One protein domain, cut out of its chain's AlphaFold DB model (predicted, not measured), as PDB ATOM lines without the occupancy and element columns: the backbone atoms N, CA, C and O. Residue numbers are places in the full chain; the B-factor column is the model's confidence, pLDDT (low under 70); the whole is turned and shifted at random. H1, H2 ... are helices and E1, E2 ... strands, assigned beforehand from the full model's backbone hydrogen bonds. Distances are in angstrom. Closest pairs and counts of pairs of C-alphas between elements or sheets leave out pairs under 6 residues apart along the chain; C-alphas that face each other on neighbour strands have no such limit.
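Overview. This is residues 25 to 121 of the 539 residues of the protein "Membrane-bound dehydrogenase" of Planctomycetes bacterium (UniProt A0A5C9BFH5). A twisted four-stranded sheet, E1 to E4, stands across from a small three-stranded sheet, E5 to E7, as two walls loosely and only partly face to face, with the helix H1 bridging from E6 to E4. The unnamed residues 66 to 87 join the walls. The 97 printed residues hold seven named strands, then one named helix; both sheets, E1-E2-E3-E4 and E5-E6-E7, are antiparallel. Under half of the residues are in named elements, mostly strand; the whole is compact, radius of gyration of the C-alphas 13.2 A, and elongated, 40 by 26 by 23 A.

Along the chain. E4, residues 56 to 65, spans 22.0 A and bends by 80 degrees at residue 61. E3, residues 44 to 51, spans 22.1 A; E2 is residues 36 to 40; E1, residues 25 to 27, begins at C-alpha 25 (36.611, 30.146, -41.103). E5 is residues 88 to 91, E6 94 to 97 and E7 110 to 113. H1, residues 114 to 121, spans 11.5 A and ends at C-alpha 121 (22.506, 35.653, -28.605).

Arrangement. E1 to E4 form a meander, each strand the antiparallel neighbour of the one before, with N 27 and O 36 at 3.0 A, N 37 and O 48 at 2.8 A, and N 47 and O 62 at 2.8 A. E5 to E7 form another, with N 89 and O 96 at 2.9 A and N 95 and O 112 at 2.8 A. E1 and E5 are only just apart, their closest C-alphas 8.1 A from each other. H1 is on the larger sheet at a height of 8.7 A; its closest C-alphas with E4 are those of Val 61 and Ser 121, 5.3 A. It only grazes the smaller sheet. In H1, 3 of 4 O i to N i+4 pairs are within hydrogen-bond range.

Size, cuts and confidence. The C-alphas farthest apart, those of Ala 53 and Asp 107, are 40.9 A from each other. The printed part has no cut; the links E4 to E5 and E6 to E7 are long. Confidence is under 70 at residues 82 to 84, 103 to 107 and 120 to 121.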
ATOM      1  N   ARG A  25      35.482  29.714 -41.937       87.12
ATOM      2  CA  ARG A  25      36.611  30.146 -41.103       87.12
ATOM      3  C   ARG A  25      36.469  29.561 -39.697       87.12
ATOM      4  O   ARG A  25      35.356  29.382 -39.213       87.12
ATOM      5  N   PHE A  26      37.606  29.299 -39.061       83.12
ATOM      6  CA  PHE A  26      37.696  28.873 -37.667       83.12
ATOM      7  C   PHE A  26      38.299  30.010 -36.843       83.12
ATOM      8  O   PHE A  26      39.369  30.516 -37.188       83.12
ATOM      9  N   VAL A  27      37.570  30.477 -35.829       82.88
ATOM     10  CA  VAL A  27      37.938  31.639 -35.007       82.88
ATOM     11  C   VAL A  27      37.454  31.385 -33.587       82.88
ATOM     12  O   VAL A  27      36.282  31.108 -33.412       82.88
ATOM     13  N   ASP A  28      38.320  31.494 -32.585       84.12
ATOM     14  CA  ASP A  28      37.923  31.430 -31.171       84.12
ATOM     15  C   ASP A  28      37.257  32.765 -30.767       84.12
ATOM     16  O   ASP A  28      37.934  33.756 -30.476       84.12
ATOM     17  N   ILE A  29      35.928  32.840 -30.892       86.69
ATOM     18  CA  ILE A  29      35.121  34.055 -30.700       86.69
ATOM     19  C   ILE A  29      34.802  34.255 -29.217       86.69
ATOM     20  O   ILE A  29      34.756  35.398 -28.752       86.69
ATOM     21  N   ASN A  30      34.559  33.172 -28.477       88.06
ATOM     22  CA  ASN A  30      34.256  33.227 -27.043       88.06
ATOM     23  C   ASN A  30      35.505  33.163 -26.141       88.06
ATOM     24  O   ASN A  30      35.379  33.413 -24.940       88.06
ATOM     25  N   GLU A  31      36.682  32.923 -26.721       83.69
ATOM     26  CA  GLU A  31      37.980  32.825 -26.048       83.69
ATOM     27  C   GLU A  31      38.043  31.720 -24.995       83.69
ATOM     28  O   GLU A  31      38.694  31.864 -23.953       83.69
ATOM     29  N   ASP A  32      37.359  30.607 -25.256       80.56
ATOM     30  CA  ASP A  32      37.400  29.417 -24.408       80.56
ATOM     31  C   ASP A  32      38.560  28.464 -24.758       80.56
ATOM     32  O   ASP A  32      38.775  27.459 -24.069       80.56
ATOM     33  N   GLY A  33      39.355  28.816 -25.775       71.75
ATOM     34  CA  GLY A  33      40.487  28.040 -26.259       71.75
ATOM     35  C   GLY A  33      40.116  26.980 -27.299       71.75
ATOM     36  O   GLY A  33      40.995  26.201 -27.689       71.75
ATOM     37  N   PHE A  34      38.861  26.934 -27.754       73.81
ATOM     38  CA  PHE A  34      38.388  26.093 -28.849       73.81
ATOM     39  C   PHE A  34      37.983  26.939 -30.067       73.81
ATOM     40  O   PHE A  34      37.565  28.084 -29.966       73.81
ATOM     41  N   GLU A  35      38.159  26.388 -31.271       76.81
ATOM     42  CA  GLU A  35      37.860  27.119 -32.507       76.81
ATOM     43  C   GLU A  35      36.364  27.069 -32.855       76.81
ATOM     44  O   GLU A  35      35.808  25.998 -33.126       76.81
ATOM     45  N   ASP A  36      35.728  28.237 -32.952       87.81
ATOM     46  CA  ASP A  36      34.328  28.367 -33.360       87.81
ATOM     47  C   ASP A  36      34.183  28.405 -34.884       87.81
ATOM     48  O   ASP A  36      35.092  28.790 -35.623       87.81
ATOM     49  N   LEU A  37      33.010  28.002 -35.370       87.50
ATOM     50  CA  LEU A  37      32.702  27.922 -36.792       87.50
ATOM     51  C   LEU A  37      32.052  29.221 -37.270       87.50
ATOM     52  O   LEU A  37      30.964  29.572 -36.819       87.50
ATOM     53  N   LEU A  38      32.667  29.871 -38.254       91.06
ATOM     54  CA  LEU A  38      32.106  30.994 -39.003       91.06
ATOM     55  C   LEU A  38      31.918  30.589 -40.468       91.06
ATOM     56  O   LEU A  38      32.847  30.097 -41.106       91.06
ATOM     57  N   VAL A  39      30.737  30.842 -41.022       90.38
ATOM     58  CA  VAL A  39      30.460  30.723 -42.459       90.38
ATOM     59  C   VAL A  39      29.800  32.007 -42.932       90.38
ATOM     60  O   VAL A  39      28.893  32.505 -42.274       90.38
ATOM     61  N   SER A  40      30.232  32.561 -44.063       90.69
ATOM     62  CA  SER A  40      29.493  33.636 -44.731       90.69
ATOM     63  C   SER A  40      29.811  33.674 -46.224       90.69
ATOM     64  O   SER A  40      30.934  33.979 -46.626       90.69
ATOM     65  N   ASN A  41      28.821  33.370 -47.058       87.75
ATOM     66  CA  ASN A  41      28.949  33.314 -48.515       87.75
ATOM     67  C   ASN A  41      27.725  33.950 -49.200       87.75
ATOM     68  O   ASN A  41      26.934  34.649 -48.562       87.75
ATOM     69  N   ARG A  42      27.573  33.749 -50.515       84.00
ATOM     70  CA  ARG A  42      26.464  34.329 -51.289       84.00
ATOM     71  C   ARG A  42      25.078  33.863 -50.819       84.00
ATOM     72  O   ARG A  42      24.117  34.594 -51.013       84.00
ATOM     73  N   ASN A  43      24.968  32.672 -50.241       84.56
ATOM     74  CA  ASN A  43      23.680  32.068 -49.909       84.56
ATOM     75  C   ASN A  43      23.365  32.184 -48.421       84.56
ATOM     76  O   ASN A  43      22.243  32.530 -48.070       84.56
ATOM     77  N   ASP A  44      24.350  31.937 -47.558       88.12
ATOM     78  CA  ASP A  44      24.124  31.753 -46.127       88.12
ATOM     79  C   ASP A  44      25.233  32.399 -45.288       88.12
ATOM     80  O   ASP A  44      26.371  32.584 -45.741       88.12
ATOM     81  N   TYR A  45      24.903  32.720 -44.038       90.88
ATOM     82  CA  TYR A  45      25.867  33.095 -43.010       90.88
ATOM     83  C   TYR A  45      25.507  32.465 -41.663       90.88
ATOM     84  O   TYR A  45      24.329  32.368 -41.319       90.88
ATOM     85  N   LEU A  46      26.510  32.044 -40.889       91.81
ATOM     86  CA  LEU A  46      26.335  31.575 -39.515       91.81
ATOM     87  C   LEU A  46      27.608  31.686 -38.670       91.81
ATOM     88  O   LEU A  46      28.720  31.647 -39.191       91.81
ATOM     89  N   VAL A  47      27.419  31.748 -37.353       91.75
ATOM     90  CA  VAL A  47      28.448  31.583 -36.323       91.75
ATOM     91  C   VAL A  47      27.954  30.567 -35.299       91.75
ATOM     92  O   VAL A  47      26.865  30.735 -34.743       91.75
ATOM     93  N   ARG A  48      28.754  29.533 -35.024       88.69
ATOM     94  CA  ARG A  48      28.472  28.518 -34.001       88.69
ATOM     95  C   ARG A  48      29.677  28.280 -33.110       88.69
ATOM     96  O   ARG A  48      30.756  28.019 -33.632       88.69
ATOM     97  N   LEU A  49      29.468  28.300 -31.796       86.94
ATOM     98  CA  LEU A  49      30.529  28.039 -30.828       86.94
ATOM     99  C   LEU A  49      30.775  26.542 -30.663       86.94
ATOM    100  O   LEU A  49      29.828  25.743 -30.708       86.94
ATOM    101  N   PHE A  50      32.038  26.167 -30.477       80.25
ATOM    102  CA  PHE A  50      32.416  24.788 -30.201       80.25
ATOM    103  C   PHE A  50      32.115  24.425 -28.746       80.25
ATOM    104  O   PHE A  50      32.526  25.106 -27.818       80.25
ATOM    105  N   ASP A  51      31.408  23.319 -28.532       82.69
ATOM    106  CA  ASP A  51      31.178  22.776 -27.198       82.69
ATOM    107  C   ASP A  51      32.172  21.635 -26.930       82.69
ATOM    108  O   ASP A  51      32.054  20.562 -27.536       82.69
ATOM    109  N   PRO A  52      33.147  21.806 -26.021       74.75
ATOM    110  CA  PRO A  52      34.136  20.773 -25.739       74.75
ATOM    111  C   PRO A  52      33.562  19.552 -25.009       74.75
ATOM    112  O   PRO A  52      34.147  18.467 -25.096       74.75
ATOM    113  N   ALA A  53      32.426  19.686 -24.316       79.31
ATOM    114  CA  ALA A  53      31.780  18.573 -23.626       79.31
ATOM    115  C   ALA A  53      31.104  17.624 -24.623       79.31
ATOM    116  O   ALA A  53      31.199  16.403 -24.480       79.31
ATOM    117  N   THR A  54      30.464  18.177 -25.655       80.06
ATOM    118  CA  THR A  54      29.800  17.392 -26.713       80.06
ATOM    119  C   THR A  54      30.690  17.151 -27.935       80.06
ATOM    120  O   THR A  54      30.372  16.299 -28.763       80.06
ATOM    121  N   ARG A  55      31.825  17.858 -28.026       77.62
ATOM    122  CA  ARG A  55      32.760  17.876 -29.162       77.62
ATOM    123  C   ARG A  55      32.084  18.274 -30.475       77.62
ATOM    124  O   ARG A  55      32.326  17.653 -31.512       77.62
ATOM    125  N   SER A  56      31.215  19.281 -30.433       74.06
ATOM    126  CA  SER A  56      30.439  19.704 -31.602       74.06
ATOM    127  C   SER A  56      30.098  21.196 -31.589       74.06
ATOM    128  O   SER A  56      30.017  21.811 -30.532       74.06
ATOM    129  N   TRP A  57      29.895  21.789 -32.772       82.50
ATOM    130  CA  TRP A  57      29.457  23.185 -32.924       82.50
ATOM    131  C   TRP A  57      27.937  23.288 -32.770       82.50
ATOM    132  O   TRP A  57      27.203  23.327 -33.762       82.50
ATOM    133  N   THR A  58      27.454  23.257 -31.528       76.69
ATOM    134  CA  THR A  58      26.016  23.212 -31.207       76.69
ATOM    135  C   THR A  58      25.419  24.551 -30.803       76.69
ATOM    136  O   THR A  58      24.205  24.716 -30.898       76.69
ATOM    137  N   HIS A  59      26.235  25.510 -30.358       80.81
ATOM    138  CA  HIS A  59      25.742  26.785 -29.831       80.81
ATOM    139  C   HIS A  59      25.680  27.833 -30.936       80.81
ATOM    140  O   HIS A  59      26.701  28.392 -31.323       80.81
ATOM    141  N   GLU A  60      24.491  28.094 -31.470       85.81
ATOM    142  CA  GLU A  60      24.307  29.080 -32.535       85.81
ATOM    143  C   GLU A  60      24.272  30.512 -31.990       85.81
ATOM    144  O   GLU A  60      23.482  30.844 -31.110       85.81
ATOM    145  N   VAL A  61      25.142  31.366 -32.532       87.12
ATOM    146  CA  VAL A  61      25.257  32.781 -32.150       87.12
ATOM    147  C   VAL A  61      24.474  33.659 -33.118       87.12
ATOM    148  O   VAL A  61      23.713  34.532 -32.707       87.12
ATOM    149  N   VAL A  62      24.658  33.419 -34.415       86.50
ATOM    150  CA  VAL A  62      23.910  34.070 -35.490       86.50
ATOM    151  C   VAL A  62      23.800  33.108 -36.664       86.50
ATOM    152  O   VAL A  62      24.740  32.370 -36.941       86.50
ATOM    153  N   SER A  63      22.670  33.124 -37.361       89.38
ATOM    154  CA  SER A  63      22.502  32.467 -38.654       89.38
ATOM    155  C   SER A  63      21.457  33.193 -39.507       89.38
ATOM    156  O   SER A  63      20.641  33.982 -39.002       89.38
ATOM    157  N   GLY A  64      21.494  32.950 -40.812       87.75
ATOM    158  CA  GLY A  64      20.465  33.390 -41.744       87.75
ATOM    159  C   GLY A  64      20.823  33.089 -43.193       87.75
ATOM    160  O   GLY A  64      21.980  32.806 -43.514       87.75
ATOM    161  N   LYS A  65      19.818  33.181 -44.068       88.56
ATOM    162  CA  LYS A  65      20.039  33.210 -45.512       88.56
ATOM    163  C   LYS A  65      20.217  34.647 -45.972       88.56
ATOM    164  O   LYS A  65      19.651  35.573 -45.395       88.56
ATOM    165  N   ARG A  66      21.030  34.821 -47.005       88.50
ATOM    166  CA  ARG A  66      21.336  36.111 -47.615       88.50
ATOM    167  C   ARG A  66      20.062  36.737 -48.185       88.50
ATOM    168  O   ARG A  66      19.419  36.137 -49.046       88.50
ATOM    169  N   GLY A  67      19.743  37.951 -47.750       84.31
ATOM    170  CA  GLY A  67      18.573  38.707 -48.202       84.31
ATOM    171  C   GLY A  67      17.311  38.494 -47.364       84.31
ATOM    172  O   GLY A  67      16.302  39.143 -47.639       84.31
ATOM    173  N   ASP A  68      17.355  37.643 -46.333       87.44
ATOM    174  CA  ASP A  68      16.236  37.476 -45.397       87.44
ATOM    175  C   ASP A  68      16.147  38.646 -44.402       87.44
ATOM    176  O   ASP A  68      15.079  38.907 -43.840       87.44
ATOM    177  N   LYS A  69      17.258  39.353 -44.154       85.44
ATOM    178  CA  LYS A  69      17.318  40.514 -43.255       85.44
ATOM    179  C   LYS A  69      17.899  41.733 -43.984       85.44
ATOM    180  O   LYS A  69      18.569  41.581 -45.004       85.44
ATOM    181  N   PRO A  70      17.668  42.961 -43.474       80.31
ATOM    182  CA  PRO A  70      18.388  44.138 -43.953       80.31
ATOM    183  C   PRO A  70      19.901  43.903 -43.910       80.31
ATOM    184  O   PRO A  70      20.396  43.278 -42.969       80.31
ATOM    185  N   ALA A  71      20.626  44.410 -44.910       73.62
ATOM    186  CA  ALA A  71      22.053  44.141 -45.094       73.62
ATOM    187  C   ALA A  71      22.891  44.484 -43.849       73.62
ATOM    188  O   ALA A  71      23.845  43.782 -43.529       73.62
ATOM    189  N   GLU A  72      22.484  45.501 -43.088       76.38
ATOM    190  CA  GLU A  72      23.153  45.950 -41.864       76.38
ATOM    191  C   GLU A  72      23.025  44.955 -40.701       76.38
ATOM    192  O   GLU A  72      23.681  45.130 -39.675       76.38
ATOM    193  N   GLN A  73      22.167  43.938 -40.814       81.31
ATOM    194  CA  GLN A  73      21.969  42.886 -39.811       81.31
ATOM    195  C   GLN A  73      22.597  41.551 -40.217       81.31
ATOM    196  O   GLN A  73      22.726  40.653 -39.383       81.31
ATOM    197  N   GLU A  74      22.986  41.405 -41.481       89.44
ATOM    198  CA  GLU A  74      23.639  40.202 -41.977       89.44
ATOM    199  C   GLU A  74      25.160  40.285 -41.778       89.44
ATOM    200  O   GLU A  74      25.729  41.359 -41.566       89.44
ATOM    201  N   LEU A  75      25.845  39.138 -41.818       90.12
ATOM    202  CA  LEU A  75      27.307  39.124 -41.907       90.12
ATOM    203  C   LEU A  75      27.708  39.269 -43.375       90.12
ATOM    204  O   LEU A  75      27.285  38.413 -44.155       90.12
ATOM    205  N   PRO A  76      28.522  40.261 -43.781       90.88
ATOM    206  CA  PRO A  76      28.925  40.387 -45.177       90.88
ATOM    207  C   PRO A  76      29.615  39.110 -45.696       90.88
ATOM    208  O   PRO A  76      30.220  38.358 -44.916       90.88
ATOM    209  N   PRO A  77      29.501  38.800 -46.997       89.12
ATOM    210  CA  PRO A  77      30.076  37.584 -47.556       89.12
ATOM    211  C   PRO A  77      31.610  37.622 -47.509       89.12
ATOM    212  O   PRO A  77      32.238  38.600 -47.907       89.12
ATOM    213  N   ILE A  78      32.212  36.530 -47.033       88.62
ATOM    214  CA  ILE A  78      33.672  36.318 -46.974       88.62
ATOM    215  C   ILE A  78      34.217  35.908 -48.349       88.62
ATOM    216  O   ILE A  78      35.381  36.157 -48.669       88.62
ATOM    217  N   VAL A  79      33.361  35.295 -49.168       80.81
ATOM    218  CA  VAL A  79      33.645  34.850 -50.534       80.81
ATOM    219  C   VAL A  79      32.540  35.294 -51.487       80.81
ATOM    220  O   VAL A  79      31.371  35.382 -51.101       80.81
ATOM    221  N   ARG A  80      32.908  35.551 -52.742       78.06
ATOM    222  CA  ARG A  80      31.983  35.889 -53.824       78.06
ATOM    223  C   ARG A  80      31.243  34.649 -54.336       78.06
ATOM    224  O   ARG A  80      31.550  33.510 -53.989       78.06
ATOM    225  N   ALA A  81      30.266  34.883 -55.213       75.44
ATOM    226  CA  ALA A  81      29.475  33.842 -55.873       75.44
ATOM    227  C   ALA A  81      30.311  32.811 -56.655       75.44
ATOM    228  O   ALA A  81      29.861  31.685 -56.843       75.44
ATOM    229  N   ASP A  82      31.489  33.213 -57.125       69.75
ATOM    230  CA  ASP A  82      32.436  32.388 -57.877       69.75
ATOM    231  C   ASP A  82      33.490  31.706 -56.981       69.75
ATOM    232  O   ASP A  82      34.424  31.096 -57.494       69.75
ATOM    233  N   GLY A  83      33.358  31.822 -55.653       64.50
ATOM    234  CA  GLY A  83      34.294  31.263 -54.676       64.50
ATOM    235  C   GLY A  83      35.568  32.090 -54.475       64.50
ATOM    236  O   GLY A  83      36.435  31.687 -53.699       64.50
ATOM    237  N   SER A  84      35.714  33.242 -55.139       69.44
ATOM    238  CA  SER A  84      36.858  34.132 -54.916       69.44
ATOM    239  C   SER A  84      36.761  34.862 -53.570       69.44
ATOM    240  O   SER A  84      35.673  35.143 -53.065       69.44
ATOM    241  N   ASN A  85      37.912  35.180 -52.970       75.94
ATOM    242  CA  ASN A  85      37.987  35.924 -51.710       75.94
ATOM    243  C   ASN A  85      37.305  37.301 -51.842       75.94
ATOM    244  O   ASN A  85      37.512  38.008 -52.831       75.94
ATOM    245  N   ASN A  86      36.525  37.679 -50.828       79.81
ATOM    246  CA  ASN A  86      35.769  38.926 -50.780       79.81
ATOM    247  C   ASN A  86      36.149  39.797 -49.566       79.81
ATOM    248  O   ASN A  86      35.280  40.330 -48.892       79.81
ATOM    249  N   GLY A  87      37.439  39.928 -49.243       75.56
ATOM    250  CA  GLY A  87      37.944  40.961 -48.328       75.56
ATOM    251  C   GLY A  87      37.484  40.838 -46.870       75.56
ATOM    252  O   GLY A  87      36.834  41.742 -46.353       75.56
ATOM    253  N   PHE A  88      37.868  39.751 -46.193       86.88
ATOM    254  CA  PHE A  88      37.539  39.475 -44.786       86.88
ATOM    255  C   PHE A  88      38.771  39.114 -43.948       86.88
ATOM    256  O   PHE A  88      39.652  38.396 -44.428       86.88
ATOM    257  N   TRP A  89      38.796  39.536 -42.679       78.00
ATOM    258  CA  TRP A  89      39.796  39.112 -41.697       78.00
ATOM    259  C   TRP A  89      39.320  39.261 -40.245       78.00
ATOM    260  O   TRP A  89      38.255  39.806 -39.962       78.00
ATOM    261  N   VAL A  90      40.143  38.789 -39.303       79.06
ATOM    262  CA  VAL A  90      39.931  38.937 -37.857       79.06
ATOM    263  C   VAL A  90      41.049  39.794 -37.266       79.06
ATOM    264  O   VAL A  90      42.229  39.531 -37.502       79.06
ATOM    265  N   HIS A  91      40.705  40.833 -36.506       70.06
ATOM    266  CA  HIS A  91      41.673  41.718 -35.858       70.06
ATOM    267  C   HIS A  91      41.131  42.258 -34.536       70.06
ATOM    268  O   HIS A  91      39.964  42.615 -34.464       70.06
ATOM    269  N   GLN A  92      41.969  42.337 -33.494       76.50
ATOM    270  CA  GLN A  92      41.615  42.944 -32.197       76.50
ATOM    271  C   GLN A  92      40.250  42.489 -31.637       76.50
ATOM    272  O   GLN A  92      39.486  43.296 -31.115       76.50
ATOM    273  N   ARG A  93      39.956  41.180 -31.720       82.19
ATOM    274  CA  ARG A  93      38.677  40.577 -31.285       82.19
ATOM    275  C   ARG A  93      37.461  41.093 -32.063       82.19
ATOM    276  O   ARG A  93      36.365  41.259 -31.517       82.19
ATOM    277  N   GLN A  94      37.667  41.397 -33.338       85.06
ATOM    278  CA  GLN A  94      36.637  41.817 -34.273       85.06
ATOM    279  C   GLN A  94      36.758  41.020 -35.566       85.06
ATOM    280  O   GLN A  94      37.858  40.764 -36.056       85.06
ATOM    281  N   LEU A  95      35.610  40.670 -36.125       88.38
ATOM    282  CA  LEU A  95      35.461  40.280 -37.516       88.38
ATOM    283  C   LEU A  95      35.390  41.557 -38.360       88.38
ATOM    284  O   LEU A  95      34.664  42.486 -37.996       88.38
ATOM    285  N   VAL A  96      36.147  41.617 -39.453       81.81
ATOM    286  CA  VAL A  96      36.293  42.822 -40.273       81.81
ATOM    287  C   VAL A  96      36.120  42.489 -41.750       81.81
ATOM    288  O   VAL A  96      36.728  41.541 -42.250       81.81
ATOM    289  N   TRP A  97      35.320  43.296 -42.445       87.75
ATOM    290  CA  TRP A  97      35.112  43.220 -43.890       87.75
ATOM    291  C   TRP A  97      35.427  44.565 -44.544       87.75
ATOM    292  O   TRP A  97      35.048  45.614 -44.025       87.75
ATOM    293  N   MET A  98      36.099  44.523 -45.693       77.75
ATOM    294  CA  MET A  98      36.304  45.677 -46.571       77.75
ATOM    295  C   MET A  98      36.190  45.206 -48.017       77.75
ATOM    296  O   MET A  98      37.137  44.649 -48.581       77.75
ATOM    297  N   ASN A  99      35.003  45.374 -48.583       79.75
ATOM    298  CA  ASN A  99      34.644  44.880 -49.903       79.75
ATOM    299  C   ASN A  99      33.470  45.691 -50.486       79.75
ATOM    300  O   ASN A  99      33.045  46.703 -49.930       79.75
ATOM    301  N   GLU A 100      32.950  45.242 -51.625       72.12
ATOM    302  CA  GLU A 100      31.844  45.891 -52.340       72.12
ATOM    303  C   GLU A 100      30.529  45.894 -51.528       72.12
ATOM    304  O   GLU A 100      29.687  46.769 -51.720       72.12
ATOM    305  N   ASP A 101      30.380  44.977 -50.564       74.31
ATOM    306  CA  ASP A 101      29.216  44.854 -49.680       74.31
ATOM    307  C   ASP A 101      29.296  45.764 -48.435       74.31
ATOM    308  O   ASP A 101      28.278  46.014 -47.791       74.31
ATOM    309  N   THR A 102      30.477  46.297 -48.089       73.94
ATOM    310  CA  THR A 102      30.677  47.195 -46.928       73.94
ATOM    311  C   THR A 102      30.682  48.673 -47.289       73.94
ATOM    312  O   THR A 102      30.977  49.527 -46.455       73.94
ATOM    313  N   ALA A 103      30.331  49.011 -48.526       61.97
ATOM    314  CA  ALA A 103      30.420  50.374 -49.032       61.97
ATOM    315  C   ALA A 103      29.431  51.359 -48.367       61.97
ATOM    316  O   ALA A 103      29.648  52.564 -48.409       61.97
ATOM    317  N   LYS A 104      28.365  50.860 -47.723       69.19
ATOM    318  CA  LYS A 104      27.450  51.670 -46.892       69.19
ATOM    319  C   LYS A 104      27.865  51.734 -45.417       69.19
ATOM    320  O   LYS A 104      27.262  52.479 -44.646       69.19
ATOM    321  N   SER A 105      28.863  50.949 -45.015       68.25
ATOM    322  CA  SER A 105      29.396  50.968 -43.657       68.25
ATOM    323  C   SER A 105      30.264  52.205 -43.451       68.25
ATOM    324  O   SER A 105      30.880  52.736 -44.378       68.25
ATOM    325  N   LYS A 106      30.342  52.662 -42.200       68.12
ATOM    326  CA  LYS A 106      31.232  53.759 -41.821       68.12
ATOM    327  C   LYS A 106      32.675  53.421 -42.226       68.12
ATOM    328  O   LYS A 106      33.157  52.323 -41.950       68.12
ATOM    329  N   ASP A 107      33.348  54.366 -42.877       67.75
ATOM    330  CA  ASP A 107      34.723  54.225 -43.378       67.75
ATOM    331  C   ASP A 107      34.904  53.092 -44.412       67.75
ATOM    332  O   ASP A 107      36.017  52.603 -44.590       67.75
ATOM    333  N   LEU A 108      33.822  52.663 -45.083       70.81
ATOM    334  CA  LEU A 108      33.790  51.550 -46.052       70.81
ATOM    335  C   LEU A 108      34.185  50.186 -45.458       70.81
ATOM    336  O   LEU A 108      34.500  49.244 -46.191       70.81
ATOM    337  N   VAL A 109      34.180  50.069 -44.126       75.56
ATOM    338  CA  VAL A 109      34.641  48.886 -43.394       75.56
ATOM    339  C   VAL A 109      33.585  48.461 -42.381       75.56
ATOM    340  O   VAL A 109      33.272  49.196 -41.442       75.56
ATOM    341  N   GLU A 110      33.091  47.231 -42.510       83.62
ATOM    342  CA  GLU A 110      32.190  46.637 -41.522       83.62
ATOM    343  C   GLU A 110      32.997  45.938 -40.427       83.62
ATOM    344  O   GLU A 110      33.945  45.198 -40.706       83.62
ATOM    345  N   ARG A 111      32.613  46.160 -39.167       87.19
ATOM    346  CA  ARG A 111      33.254  45.546 -37.998       87.19
ATOM    347  C   ARG A 111      32.199  44.923 -37.091       87.19
ATOM    348  O   ARG A 111      31.261  45.598 -36.673       87.19
ATOM    349  N   ARG A 112      32.393  43.657 -36.727       87.56
ATOM    350  CA  ARG A 112      31.616  42.961 -35.691       87.56
ATOM    351  C   ARG A 112      32.546  42.535 -34.574       87.56
ATOM    352  O   ARG A 112      33.382  41.658 -34.778       87.56
ATOM    353  N   SER A 113      32.431  43.146 -33.400       88.94
ATOM    354  CA  SER A 113      33.205  42.678 -32.249       88.94
ATOM    355  C   SER A 113      32.700  41.320 -31.768       88.94
ATOM    356  O   SER A 113      31.518  40.998 -31.901       88.94
ATOM    357  N   PHE A 114      33.588  40.526 -31.172       89.88
ATOM    358  CA  PHE A 114      33.209  39.252 -30.560       89.88
ATOM    359  C   PHE A 114      32.123  39.455 -29.499       89.88
ATOM    360  O   PHE A 114      31.141  38.724 -29.456       89.88
ATOM    361  N   GLU A 115      32.234  40.527 -28.712       87.00
ATOM    362  CA  GLU A 115      31.221  40.903 -27.729       87.00
ATOM    363  C   GLU A 115      29.860  41.185 -28.379       87.00
ATOM    364  O   GLU A 115      28.850  40.670 -27.907       87.00
ATOM    365  N   GLN A 116      29.806  41.940 -29.481       83.62
ATOM    366  CA  GLN A 116      28.548  42.217 -30.184       83.62
ATOM    367  C   GLN A 116      27.862  40.925 -30.640       83.62
ATOM    368  O   GLN A 116      26.662  40.772 -30.417       83.62
ATOM    369  N   LEU A 117      28.629  39.983 -31.201       85.75
ATOM    370  CA  LEU A 117      28.120  38.679 -31.635       85.75
ATOM    371  C   LEU A 117      27.562  37.877 -30.448       85.75
ATOM    372  O   LEU A 117      26.429  37.398 -30.488       85.75
ATOM    373  N   LEU A 118      28.315  37.804 -29.350       84.88
ATOM    374  CA  LEU A 118      27.937  37.046 -28.154       84.88
ATOM    375  C   LEU A 118      26.818  37.706 -27.331       84.88
ATOM    376  O   LEU A 118      26.179  37.049 -26.511       84.88
ATOM    377  N   THR A 119      26.566  39.002 -27.520       71.75
ATOM    378  CA  THR A 119      25.498  39.721 -26.808       71.75
ATOM    379  C   THR A 119      24.170  39.641 -27.560       71.75
ATOM    380  O   THR A 119      23.113  39.587 -26.925       71.75
ATOM    381  N   SER A 120      24.192  39.562 -28.897       57.50
ATOM    382  CA  SER A 120      22.980  39.332 -29.698       57.50
ATOM    383  C   SER A 120      22.308  37.981 -29.424       57.50
ATOM    384  O   SER A 120      21.089  37.892 -29.552       57.50
ATOM    385  N   SER A 121      23.054  36.971 -28.962       47.41
ATOM    386  CA  SER A 121      22.506  35.653 -28.605       47.41
ATOM    387  C   SER A 121      21.775  35.624 -27.254       47.41
ATOM    388  O   SER A 121      20.969  34.734 -27.011       47.41
TER     389      SER A 121